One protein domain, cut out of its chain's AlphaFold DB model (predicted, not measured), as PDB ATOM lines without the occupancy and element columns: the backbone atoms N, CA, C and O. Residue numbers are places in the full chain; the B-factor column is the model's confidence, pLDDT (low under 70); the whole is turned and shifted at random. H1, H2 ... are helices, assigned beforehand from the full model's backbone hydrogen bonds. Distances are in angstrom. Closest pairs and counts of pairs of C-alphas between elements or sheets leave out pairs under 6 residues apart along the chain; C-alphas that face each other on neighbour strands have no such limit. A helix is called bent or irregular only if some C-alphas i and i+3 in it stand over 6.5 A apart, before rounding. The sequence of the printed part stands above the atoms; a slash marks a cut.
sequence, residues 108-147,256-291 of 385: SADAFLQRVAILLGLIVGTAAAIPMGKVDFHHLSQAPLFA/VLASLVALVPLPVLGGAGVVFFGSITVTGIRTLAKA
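Overview. This is residues 108 to 147 and 256 to 291 of the 385 residues of an uncharacterized protein of Streptomyces venezuelae (UniProt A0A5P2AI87). What does the model look like? It is a loose, open V: H1b, the second arm of the bent helix H1, and the long helix H4 come together near Gly 125 and Val 268, and a small head of two short helices, H2 and H3, sits at that end. Away from it, residues 108 to 116 and 277 to 291 stick out as two free arms. What is it made of? The printed part has 76 residues with four named helices in the order H1, H2, H3, H4 and no named strand, and its class is all helix. How large and dense is it? It is loose, with a radius of gyration of the C-alphas of 16.4 A, and elongated, spanning 52 by 31 by 27 A.

Arrangement. Is the first helix straight? H1, residues 108 to 129, was assigned as one helix by its hydrogen bonds but is bent, with C-alphas 115 and 118 at 7.0 A. Its arms H1a, residues 108 to 115, and H1b, residues 118 to 129, stand at a steep tilt of 63 degrees. Which parts touch? H1b touches H4, residues 266 to 289, through residues 268 to 275 of H4 alone, at a shallow tilt of 22 degrees, opposite ways; their closest C-alphas, of Gly 125 and Val 268, are 5.8 A apart. H2, residues 138 to 141, touches H3, residues 256 to 262, with the C-alphas of Leu 140 and Ser 259 closest at 5.6 A. Which stay apart? H1a touches no helix, and H1b and H3 are apart, as are H3 and H4. How do the helix backbones run? Every O i to N i+4 pair is within hydrogen-bond range in H1b, H3 and H4, and 3 of 4 are in H1a; H2 is too short for such a pair.

Along the chain. Where does the first helix lie? C-alpha 108 of H1a is at (-1.670, 14.712, 12.403), and C-alpha 129 ends H1b at (25.627, 7.413, 0.232). H1a measures 11.1 A and H1b 16.1 A from first to last C-alpha. How long are the others? H2 measures 5.8 A, H3 9.7 A and H4 34.0 A, and H4 ends with C-alpha 289 at (-12.378, -0.388, -8.919).

Size, cuts and confidence. How far does it reach? The two C-alphas farthest apart, those of Gln 142 and Ala 291, are 52.5 A apart. Is anything cut out? Residues 148 to 255 are not printed, and C-alphas 147 and 256 are 9.4 A apart across this cut, in the link from H2 to H3. Of the links printed whole, H3 to H4 is tight and H1 to H2 is short. Where is confidence low? Residues 108 to 111 and 114 to 115 are under 70, while the mean pLDDT of the printed part is 83.5.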
ATOM      1  N   SER A 108      -1.990  13.829  13.535       61.31
ATOM      2  CA  SER A 108      -1.670  14.712  12.403       61.31
ATOM      3  C   SER A 108      -0.170  14.695  12.057       61.31
ATOM      4  O   SER A 108       0.194  14.924  10.905       61.31
ATOM      5  N   ALA A 109       0.686  14.362  13.033       62.75
ATOM      6  CA  ALA A 109       2.114  14.135  12.851       62.75
ATOM      7  C   ALA A 109       2.422  12.863  12.035       62.75
ATOM      8  O   ALA A 109       3.241  12.930  11.122       62.75
ATOM      9  N   ASP A 110       1.728  11.745  12.267       68.75
ATOM     10  CA  ASP A 110       1.908  10.496  11.505       68.75
ATOM     11  C   ASP A 110       1.489  10.664  10.037       68.75
ATOM     12  O   ASP A 110       2.171  10.210   9.115       68.75
ATOM     13  N   ALA A 111       0.391  11.388   9.805       63.47
ATOM     14  CA  ALA A 111      -0.093  11.701   8.462       63.47
ATOM     15  C   ALA A 111       0.823  12.685   7.713       63.47
ATOM     16  O   ALA A 111       0.867  12.669   6.481       63.47
ATOM     17  N   PHE A 112       1.543  13.546   8.435       71.31
ATOM     18  CA  PHE A 112       2.572  14.414   7.869       71.31
ATOM     19  C   PHE A 112       3.842  13.617   7.550       71.31
ATOM     20  O   PHE A 112       4.346  13.701   6.430       71.31
ATOM     21  N   LEU A 113       4.293  12.758   8.473       72.06
ATOM     22  CA  LEU A 113       5.451  11.885   8.271       72.06
ATOM     23  C   LEU A 113       5.290  10.993   7.038       72.06
ATOM     24  O   LEU A 113       6.222  10.900   6.250       72.06
ATOM     25  N   GLN A 114       4.113  10.402   6.813       67.81
ATOM     26  CA  GLN A 114       3.861   9.575   5.622       67.81
ATOM     27  C   GLN A 114       4.020  10.339   4.300       67.81
ATOM     28  O   GLN A 114       4.404   9.752   3.292       67.81
ATOM     29  N   ARG A 115       3.751  11.650   4.282       69.31
ATOM     30  CA  ARG A 115       3.830  12.477   3.063       69.31
ATOM     31  C   ARG A 115       5.235  12.992   2.811       69.31
ATOM     32  O   ARG A 115       5.654  13.087   1.663       69.31
ATOM     33  N   VAL A 116       5.963  13.293   3.883       81.38
ATOM     34  CA  VAL A 116       7.376  13.677   3.813       81.38
ATOM     35  C   VAL A 116       8.274  12.434   3.758       81.38
ATOM     36  O   VAL A 116       9.464  12.562   3.513       81.38
ATOM     37  N   ALA A 117       7.731  11.218   3.897       82.75
ATOM     38  CA  ALA A 117       8.492   9.967   3.917       82.75
ATOM     39  C   ALA A 117       9.384   9.777   2.685       82.75
ATOM     40  O   ALA A 117      10.519   9.339   2.829       82.75
ATOM     41  N   ILE A 118       8.910  10.147   1.489       84.69
ATOM     42  CA  ILE A 118       9.723  10.074   0.264       84.69
ATOM     43  C   ILE A 118      10.893  11.060   0.347       84.69
ATOM     44  O   ILE A 118      12.026  10.692   0.051       84.69
ATOM     45  N   LEU A 119      10.640  12.290   0.804       87.25
ATOM     46  CA  LEU A 119      11.679  13.308   0.973       87.25
ATOM     47  C   LEU A 119      12.687  12.907   2.060       87.25
ATOM     48  O   LEU A 119      13.889  13.003   1.844       87.25
ATOM     49  N   LEU A 120      12.215  12.404   3.203       88.44
ATOM     50  CA  LEU A 120      13.060  11.878   4.277       88.44
ATOM     51  C   LEU A 120      13.878  10.679   3.797       88.44
ATOM     52  O   LEU A 120      15.066  10.609   4.086       88.44
ATOM     53  N   GLY A 121      13.276   9.772   3.027       88.56
ATOM     54  CA  GLY A 121      13.972   8.646   2.410       88.56
ATOM     55  C   GLY A 121      15.065   9.101   1.445       88.56
ATOM     56  O   GLY A 121      16.160   8.548   1.466       88.56
ATOM     57  N   LEU A 122      14.809  10.155   0.664       90.38
ATOM     58  CA  LEU A 122      15.801  10.772  -0.214       90.38
ATOM     59  C   LEU A 122      16.959  11.378   0.591       90.38
ATOM     60  O   LEU A 122      18.119  11.148   0.257       90.38
ATOM     61  N   ILE A 123      16.656  12.103   1.673       91.19
ATOM     62  CA  ILE A 123      17.656  12.727   2.552       91.19
ATOM     63  C   ILE A 123      18.508  11.659   3.240       91.19
ATOM     64  O   ILE A 123      19.732  11.703   3.154       91.19
ATOM     65  N   VAL A 124      17.877  10.677   3.889       91.81
ATOM     66  CA  VAL A 124      18.570   9.597   4.607       91.81
ATOM     67  C   VAL A 124      19.354   8.717   3.635       91.81
ATOM     68  O   VAL A 124      20.502   8.380   3.912       91.81
ATOM     69  N   GLY A 125      18.781   8.385   2.476       90.19
ATOM     70  CA  GLY A 125      19.454   7.602   1.441       90.19
ATOM     71  C   GLY A 125      20.658   8.328   0.842       90.19
ATOM     72  O   GLY A 125      21.706   7.719   0.644       90.19
ATOM     73  N   THR A 126      20.546   9.640   0.623       89.94
ATOM     74  CA  THR A 126      21.671  10.466   0.164       89.94
ATOM     75  C   THR A 126      22.735  10.586   1.254       89.94
ATOM     76  O   THR A 126      23.911  10.381   0.968       89.94
ATOM     77  N   ALA A 127      22.347  10.808   2.515       90.75
ATOM     78  CA  ALA A 127      23.272  10.862   3.649       90.75
ATOM     79  C   ALA A 127      24.035   9.541   3.849       90.75
ATOM     80  O   ALA A 127      25.239   9.556   4.094       90.75
ATOM     81  N   ALA A 128      23.366   8.399   3.674       90.12
ATOM     82  CA  ALA A 128      23.991   7.078   3.713       90.12
ATOM     83  C   ALA A 128      24.942   6.825   2.526       90.12
ATOM     84  O   ALA A 128      25.869   6.025   2.644       90.12
ATOM     85  N   ALA A 129      24.751   7.513   1.397       89.00
ATOM     86  CA  ALA A 129      25.627   7.413   0.232       89.00
ATOM     87  C   ALA A 129      26.899   8.277   0.330       89.00
ATOM     88  O   ALA A 129      27.864   8.006  -0.390       89.00
ATOM     89  N   ILE A 130      26.937   9.263   1.237       87.06
ATOM     90  CA  ILE A 130      28.124  10.091   1.519       87.06
ATOM     91  C   ILE A 130      29.331   9.234   1.943       87.06
ATOM     92  O   ILE A 130      30.361   9.319   1.274       87.06
ATOM     93  N   PRO A 131      29.252   8.362   2.975       87.31
ATOM     94  CA  PRO A 131      30.390   7.521   3.362       87.31
ATOM     95  C   PRO A 131      30.778   6.492   2.288       87.31
ATOM     96  O   PRO A 131      31.880   5.957   2.328       87.31
ATOM     97  N   MET A 132      29.902   6.221   1.316       86.94
ATOM     98  CA  MET A 132      30.193   5.341   0.180       86.94
ATOM     99  C   MET A 132      30.910   6.059  -0.976       86.94
ATOM    100  O   MET A 132      31.170   5.428  -1.999       86.94
ATOM    101  N   GLY A 133      31.192   7.363  -0.854       82.06
ATOM    102  CA  GLY A 133      31.886   8.148  -1.880       82.06
ATOM    103  C   GLY A 133      31.104   8.304  -3.189       82.06
ATOM    104  O   GLY A 133      31.700   8.585  -4.223       82.06
ATOM    105  N   LYS A 134      29.779   8.095  -3.172       80.94
ATOM    106  CA  LYS A 134      28.915   8.172  -4.368       80.94
ATOM    107  C   LYS A 134      28.293   9.552  -4.599       80.94
ATOM    108  O   LYS A 134      27.447   9.685  -5.477       80.94
ATOM    109  N   VAL A 135      28.678  10.546  -3.801       84.06
ATOM    110  CA  VAL A 135      28.170  11.919  -3.876       84.06
ATOM    111  C   VAL A 135      29.320  12.839  -4.263       84.06
ATOM    112  O   VAL A 135      30.316  12.909  -3.545       84.06
ATOM    113  N   ASP A 136      29.174  13.538  -5.386       81.31
ATOM    114  CA  ASP A 136      30.161  14.501  -5.870       81.31
ATOM    115  C   ASP A 136      29.717  15.937  -5.570       81.31
ATOM    116  O   ASP A 136      28.808  16.474  -6.198       81.31
ATOM    117  N   PHE A 137      30.386  16.578  -4.611       82.62
ATOM    118  CA  PHE A 137      30.095  17.952  -4.197       82.62
ATOM    119  C   PHE A 137      30.700  19.021  -5.119       82.62
ATOM    120  O   PHE A 137      30.447  20.210  -4.906       82.62
ATOM    121  N   HIS A 138      31.482  18.644  -6.136       78.00
ATOM    122  CA  HIS A 138      32.159  19.594  -7.019       78.00
ATOM    123  C   HIS A 138      31.172  20.511  -7.759       78.00
ATOM    124  O   HIS A 138      31.392  21.715  -7.873       78.00
ATOM    125  N   HIS A 139      30.028  19.967  -8.172       70.50
ATOM    126  CA  HIS A 139      28.977  20.719  -8.862       70.50
ATOM    127  C   HIS A 139      28.205  21.691  -7.957       70.50
ATOM    128  O   HIS A 139      27.532  22.593  -8.458       70.50
ATOM    129  N   LEU A 140      28.295  21.536  -6.631       78.75
ATOM    130  CA  LEU A 140      27.611  22.418  -5.686       78.75
ATOM    131  C   LEU A 140      28.378  23.731  -5.476       78.75
ATOM    132  O   LEU A 140      27.756  24.781  -5.346       78.75
ATOM    133  N   SER A 141      29.715  23.692  -5.462       74.56
ATOM    134  CA  SER A 141      30.548  24.876  -5.198       74.56
ATOM    135  C   SER A 141      30.659  25.832  -6.387       74.56
ATOM    136  O   SER A 141      30.958  27.008  -6.195       74.56
ATOM    137  N   GLN A 142      30.401  25.345  -7.603       79.25
ATOM    138  CA  GLN A 142      30.454  26.137  -8.836       79.25
ATOM    139  C   GLN A 142      29.085  26.655  -9.298       79.25
ATOM    140  O   GLN A 142      29.010  27.401 -10.274       79.25
ATOM    141  N   ALA A 143      27.997  26.270  -8.625       76.81
ATOM    142  CA  ALA A 143      26.655  26.647  -9.042       76.81
ATOM    143  C   ALA A 143      26.386  28.141  -8.773       76.81
ATOM    144  O   ALA A 143      26.576  28.603  -7.643       76.81
ATOM    145  N   PRO A 144      25.910  28.913  -9.768       81.62
ATOM    146  CA  PRO A 144      25.514  30.295  -9.542       81.62
ATOM    147  C   PRO A 144      24.319  30.361  -8.582       81.62
ATOM    148  O   PRO A 144      23.410  29.533  -8.627       81.62
ATOM    149  N   LEU A 145      24.304  31.383  -7.722       79.88
ATOM    150  CA  LEU A 145      23.226  31.613  -6.752       79.88
ATOM    151  C   LEU A 145      21.887  31.955  -7.422       79.88
ATOM    152  O   LEU A 145      20.834  31.667  -6.863       79.88
ATOM    153  N   PHE A 146      21.930  32.548  -8.615       85.44
ATOM    154  CA  PHE A 146      20.756  32.920  -9.393       85.44
ATOM    155  C   PHE A 146      21.016  32.661 -10.875       85.44
ATOM    156  O   PHE A 146      22.041  33.100 -11.402       85.44
ATOM    157  N   ALA A 147      20.092  31.977 -11.545       83.19
ATOM    158  CA  ALA A 147      20.079  31.891 -13.001       83.19
ATOM    159  C   ALA A 147      18.642  31.873 -13.512       83.19
ATOM    160  O   ALA A 147      17.763  31.227 -12.939       83.19
ATOM    161  N   VAL A 256      21.542  26.470  -7.272       85.69
ATOM    162  CA  VAL A 256      22.122  25.759  -6.121       85.69
ATOM    163  C   VAL A 256      21.193  24.646  -5.621       85.69
ATOM    164  O   VAL A 256      21.660  23.570  -5.252       85.69
ATOM    165  N   LEU A 257      19.875  24.864  -5.651       84.44
ATOM    166  CA  LEU A 257      18.896  23.855  -5.244       84.44
ATOM    167  C   LEU A 257      18.772  22.736  -6.282       84.44
ATOM    168  O   LEU A 257      18.640  21.575  -5.903       84.44
ATOM    169  N   ALA A 258      18.877  23.056  -7.574       82.31
ATOM    170  CA  ALA A 258      18.936  22.051  -8.634       82.31
ATOM    171  C   ALA A 258      20.217  21.203  -8.528       82.31
ATOM    172  O   ALA A 258      20.143  19.976  -8.601       82.31
ATOM    173  N   SER A 259      21.368  21.828  -8.253       83.50
ATOM    174  CA  SER A 259      22.630  21.128  -7.988       83.50
ATOM    175  C   SER A 259      22.544  20.236  -6.751       83.50
ATOM    176  O   SER A 259      23.067  19.128  -6.775       83.50
ATOM    177  N   LEU A 260      21.843  20.665  -5.695       85.12
ATOM    178  CA  LEU A 260      21.604  19.838  -4.508       85.12
ATOM    179  C   LEU A 260      20.786  18.581  -4.844       85.12
ATOM    180  O   LEU A 260      21.092  17.500  -4.348       85.12
ATOM    181  N   VAL A 261      19.768  18.701  -5.699       84.75
ATOM    182  CA  VAL A 261      18.990  17.544  -6.174       84.75
ATOM    183  C   VAL A 261      19.841  16.641  -7.075       84.75
ATOM    184  O   VAL A 261      19.714  15.421  -6.997       84.75
ATOM    185  N   ALA A 262      20.755  17.204  -7.869       85.19
ATOM    186  CA  ALA A 262      21.689  16.436  -8.697       85.19
ATOM    187  C   ALA A 262      22.719  15.624  -7.882       85.19
ATOM    188  O   ALA A 262      23.287  14.669  -8.409       85.19
ATOM    189  N   LEU A 263      22.926  15.942  -6.596       86.94
ATOM    190  CA  LEU A 263      23.754  15.133  -5.689       86.94
ATOM    191  C   LEU A 263      23.123  13.782  -5.344       86.94
ATOM    192  O   LEU A 263      23.819  12.897  -4.843       86.94
ATOM    193  N   VAL A 264      21.811  13.635  -5.544       89.31
ATOM    194  CA  VAL A 264      21.086  12.419  -5.183       89.31
ATOM    195  C   VAL A 264      21.553  11.269  -6.082       89.31
ATOM    196  O   VAL A 264      21.338  11.304  -7.295       89.31
ATOM    197  N   PRO A 265      22.142  10.200  -5.518       88.94
ATOM    198  CA  PRO A 265      22.637   9.088  -6.315       88.94
ATOM    199  C   PRO A 265      21.507   8.336  -7.023       88.94
ATOM    200  O   PRO A 265      20.434   8.117  -6.450       88.94
ATOM    201  N   LEU A 266      21.795   7.814  -8.220       90.38
ATOM    202  CA  LEU A 266      20.847   7.021  -9.016       90.38
ATOM    203  C   LEU A 266      20.166   5.879  -8.234       90.38
ATOM    204  O   LEU A 266      18.957   5.723  -8.386       90.38
ATOM    205  N   PRO A 267      20.851   5.106  -7.357       90.44
ATOM    206  CA  PRO A 267      20.183   4.063  -6.575       90.44
ATOM    207  C   PRO A 267      19.120   4.601  -5.605       90.44
ATOM    208  O   PRO A 267      18.088   3.960  -5.409       90.44
ATOM    209  N   VAL A 268      19.348   5.779  -5.013       91.12
ATOM    210  CA  VAL A 268      18.389   6.421  -4.097       91.12
ATOM    211  C   VAL A 268      17.204   6.958  -4.893       91.12
ATOM    212  O   VAL A 268      16.053   6.746  -4.509       91.12
ATOM    213  N   LEU A 269      17.483   7.582  -6.040       90.06
ATOM    214  CA  LEU A 269      16.454   8.068  -6.953       90.06
ATOM    215  C   LEU A 269      15.589   6.918  -7.493       90.06
ATOM    216  O   LEU A 269      14.370   7.047  -7.550       90.06
ATOM    217  N   GLY A 270      16.195   5.767  -7.799       90.38
ATOM    218  CA  GLY A 270      15.486   4.546  -8.180       90.38
ATOM    219  C   GLY A 270      14.561   4.037  -7.072       90.38
ATOM    220  O   GLY A 270      13.397   3.743  -7.334       90.38
ATOM    221  N   GLY A 271      15.035   4.010  -5.821       90.31
ATOM    222  CA  GLY A 271      14.210   3.651  -4.661       90.31
ATOM    223  C   GLY A 271      13.017   4.592  -4.462       90.31
ATOM    224  O   GLY A 271      11.887   4.133  -4.285       90.31
ATOM    225  N   ALA A 272      13.241   5.906  -4.565       89.00
ATOM    226  CA  ALA A 272      12.164   6.897  -4.545       89.00
ATOM    227  C   ALA A 272      11.184   6.701  -5.719       89.00
ATOM    228  O   ALA A 272       9.968   6.782  -5.532       89.00
ATOM    229  N   GLY A 273      11.704   6.368  -6.903       89.50
ATOM    230  CA  GLY A 273      10.926   6.045  -8.098       89.50
ATOM    231  C   GLY A 273       9.986   4.858  -7.895       89.50
ATOM    232  O   GLY A 273       8.811   4.958  -8.236       89.50
ATOM    233  N   VAL A 274      10.444   3.766  -7.270       91.06
ATOM    234  CA  VAL A 274       9.595   2.592  -6.975       91.06
ATOM    235  C   VAL A 274       8.389   2.979  -6.117       91.06
ATOM    236  O   VAL A 274       7.264   2.574  -6.412       91.06
ATOM    237  N   VAL A 275       8.597   3.801  -5.084       88.62
ATOM    238  CA  VAL A 275       7.504   4.276  -4.220       88.62
ATOM    239  C   VAL A 275       6.546   5.181  -4.998       88.62
ATOM    240  O   VAL A 275       5.326   5.036  -4.884       88.62
ATOM    241  N   PHE A 276       7.083   6.085  -5.818       86.38
ATOM    242  CA  PHE A 276       6.292   7.010  -6.625       86.38
ATOM    243  C   PHE A 276       5.422   6.279  -7.661       86.38
ATOM    244  O   PHE A 276       4.197   6.432  -7.660       86.38
ATOM    245  N   PHE A 277       6.022   5.419  -8.487       86.88
ATOM    246  CA  PHE A 277       5.303   4.629  -9.489       86.88
ATOM    247  C   PHE A 277       4.352   3.605  -8.853       86.88
ATOM    248  O   PHE A 277       3.248   3.387  -9.364       86.88
ATOM    249  N   GLY A 278       4.714   3.031  -7.701       89.56
ATOM    250  CA  GLY A 278       3.825   2.171  -6.919       89.56
ATOM    251  C   GLY A 278       2.572   2.912  -6.447       89.56
ATOM    252  O   GLY A 278       1.456   2.423  -6.631       89.56
ATOM    253  N   SER A 279       2.722   4.130  -5.918       84.06
ATOM    254  CA  SER A 279       1.583   4.959  -5.497       84.06
ATOM    255  C   SER A 279       0.670   5.351  -6.666       84.06
ATOM    256  O   SER A 279      -0.554   5.377  -6.503       84.06
ATOM    257  N   ILE A 280       1.239   5.650  -7.839       84.50
ATOM    258  CA  ILE A 280       0.462   5.917  -9.061       84.50
ATOM    259  C   ILE A 280      -0.334   4.670  -9.458       84.50
ATOM    260  O   ILE A 280      -1.542   4.755  -9.677       84.50
ATOM    261  N   THR A 281       0.304   3.498  -9.449       89.38
ATOM    262  CA  THR A 281      -0.342   2.213  -9.771       89.38
ATOM    263  C   THR A 281      -1.523   1.928  -8.841       89.38
ATOM    264  O   THR A 281      -2.620   1.613  -9.303       89.38
ATOM    265  N   VAL A 282      -1.346   2.106  -7.526       87.44
ATOM    266  CA  VAL A 282      -2.421   1.926  -6.532       87.44
ATOM    267  C   VAL A 282      -3.584   2.890  -6.778       87.44
ATOM    268  O   VAL A 282      -4.747   2.502  -6.666       87.44
ATOM    269  N   THR A 283      -3.289   4.140  -7.137       81.75
ATOM    270  CA  THR A 283      -4.314   5.149  -7.455       81.75
ATOM    271  C   THR A 283      -5.083   4.778  -8.728       81.75
ATOM    272  O   THR A 283      -6.314   4.877  -8.749       81.75
ATOM    273  N   GLY A 284      -4.394   4.256  -9.746       84.62
ATOM    274  CA  GLY A 284      -5.012   3.693 -10.948       84.62
ATOM    275  C   GLY A 284      -5.956   2.532 -10.629       84.62
ATOM    276  O   GLY A 284      -7.120   2.563 -11.025       84.62
ATOM    277  N   ILE A 285      -5.512   1.556  -9.825       89.00
ATOM    278  CA  ILE A 285      -6.340   0.410  -9.403       89.00
ATOM    279  C   ILE A 285      -7.588   0.873  -8.642       89.00
ATOM    280  O   ILE A 285      -8.688   0.400  -8.921       89.00
ATOM    281  N   ARG A 286      -7.451   1.824  -7.709       82.88
ATOM    282  CA  ARG A 286      -8.600   2.392  -6.978       82.88
ATOM    283  C   ARG A 286      -9.594   3.083  -7.905       82.88
ATOM    284  O   ARG A 286     -10.794   3.024  -7.658       82.88
ATOM    285  N   THR A 287      -9.106   3.734  -8.954       82.25
ATOM    286  CA  THR A 287      -9.958   4.380  -9.959       82.25
ATOM    287  C   THR A 287     -10.691   3.334 -10.798       82.25
ATOM    288  O   THR A 287     -11.905   3.431 -10.961       82.25
ATOM    289  N   LEU A 288      -9.998   2.278 -11.236       85.69
ATOM    290  CA  LEU A 288     -10.600   1.153 -11.961       85.69
ATOM    291  C   LEU A 288     -11.651   0.410 -11.128       85.69
ATOM    292  O   LEU A 288     -12.689   0.019 -11.655       85.69
ATOM    293  N   ALA A 289     -11.427   0.259  -9.820       84.50
ATOM    294  CA  ALA A 289     -12.378  -0.388  -8.919       84.50
ATOM    295  C   ALA A 289     -13.735   0.340  -8.860       84.50
ATOM    296  O   ALA A 289     -14.766  -0.296  -8.658       84.50
ATOM    297  N   LYS A 290     -13.757   1.659  -9.091       80.81
ATOM    298  CA  LYS A 290     -14.997   2.452  -9.138       80.81
ATOM    299  C   LYS A 290     -15.786   2.261 -10.437       80.81
ATOM    300  O   LYS A 290     -16.964   2.591 -10.470       80.81
ATOM    301  N   ALA A 291     -15.178   1.707 -11.487       79.06
ATOM    302  CA  ALA A 291     -15.779   1.581 -12.817       79.06
ATOM    303  C   ALA A 291     -16.701   0.351 -12.997       79.06
ATOM    304  O   ALA A 291     -17.033   0.005 -14.128       79.06
TER     305      ALA A 291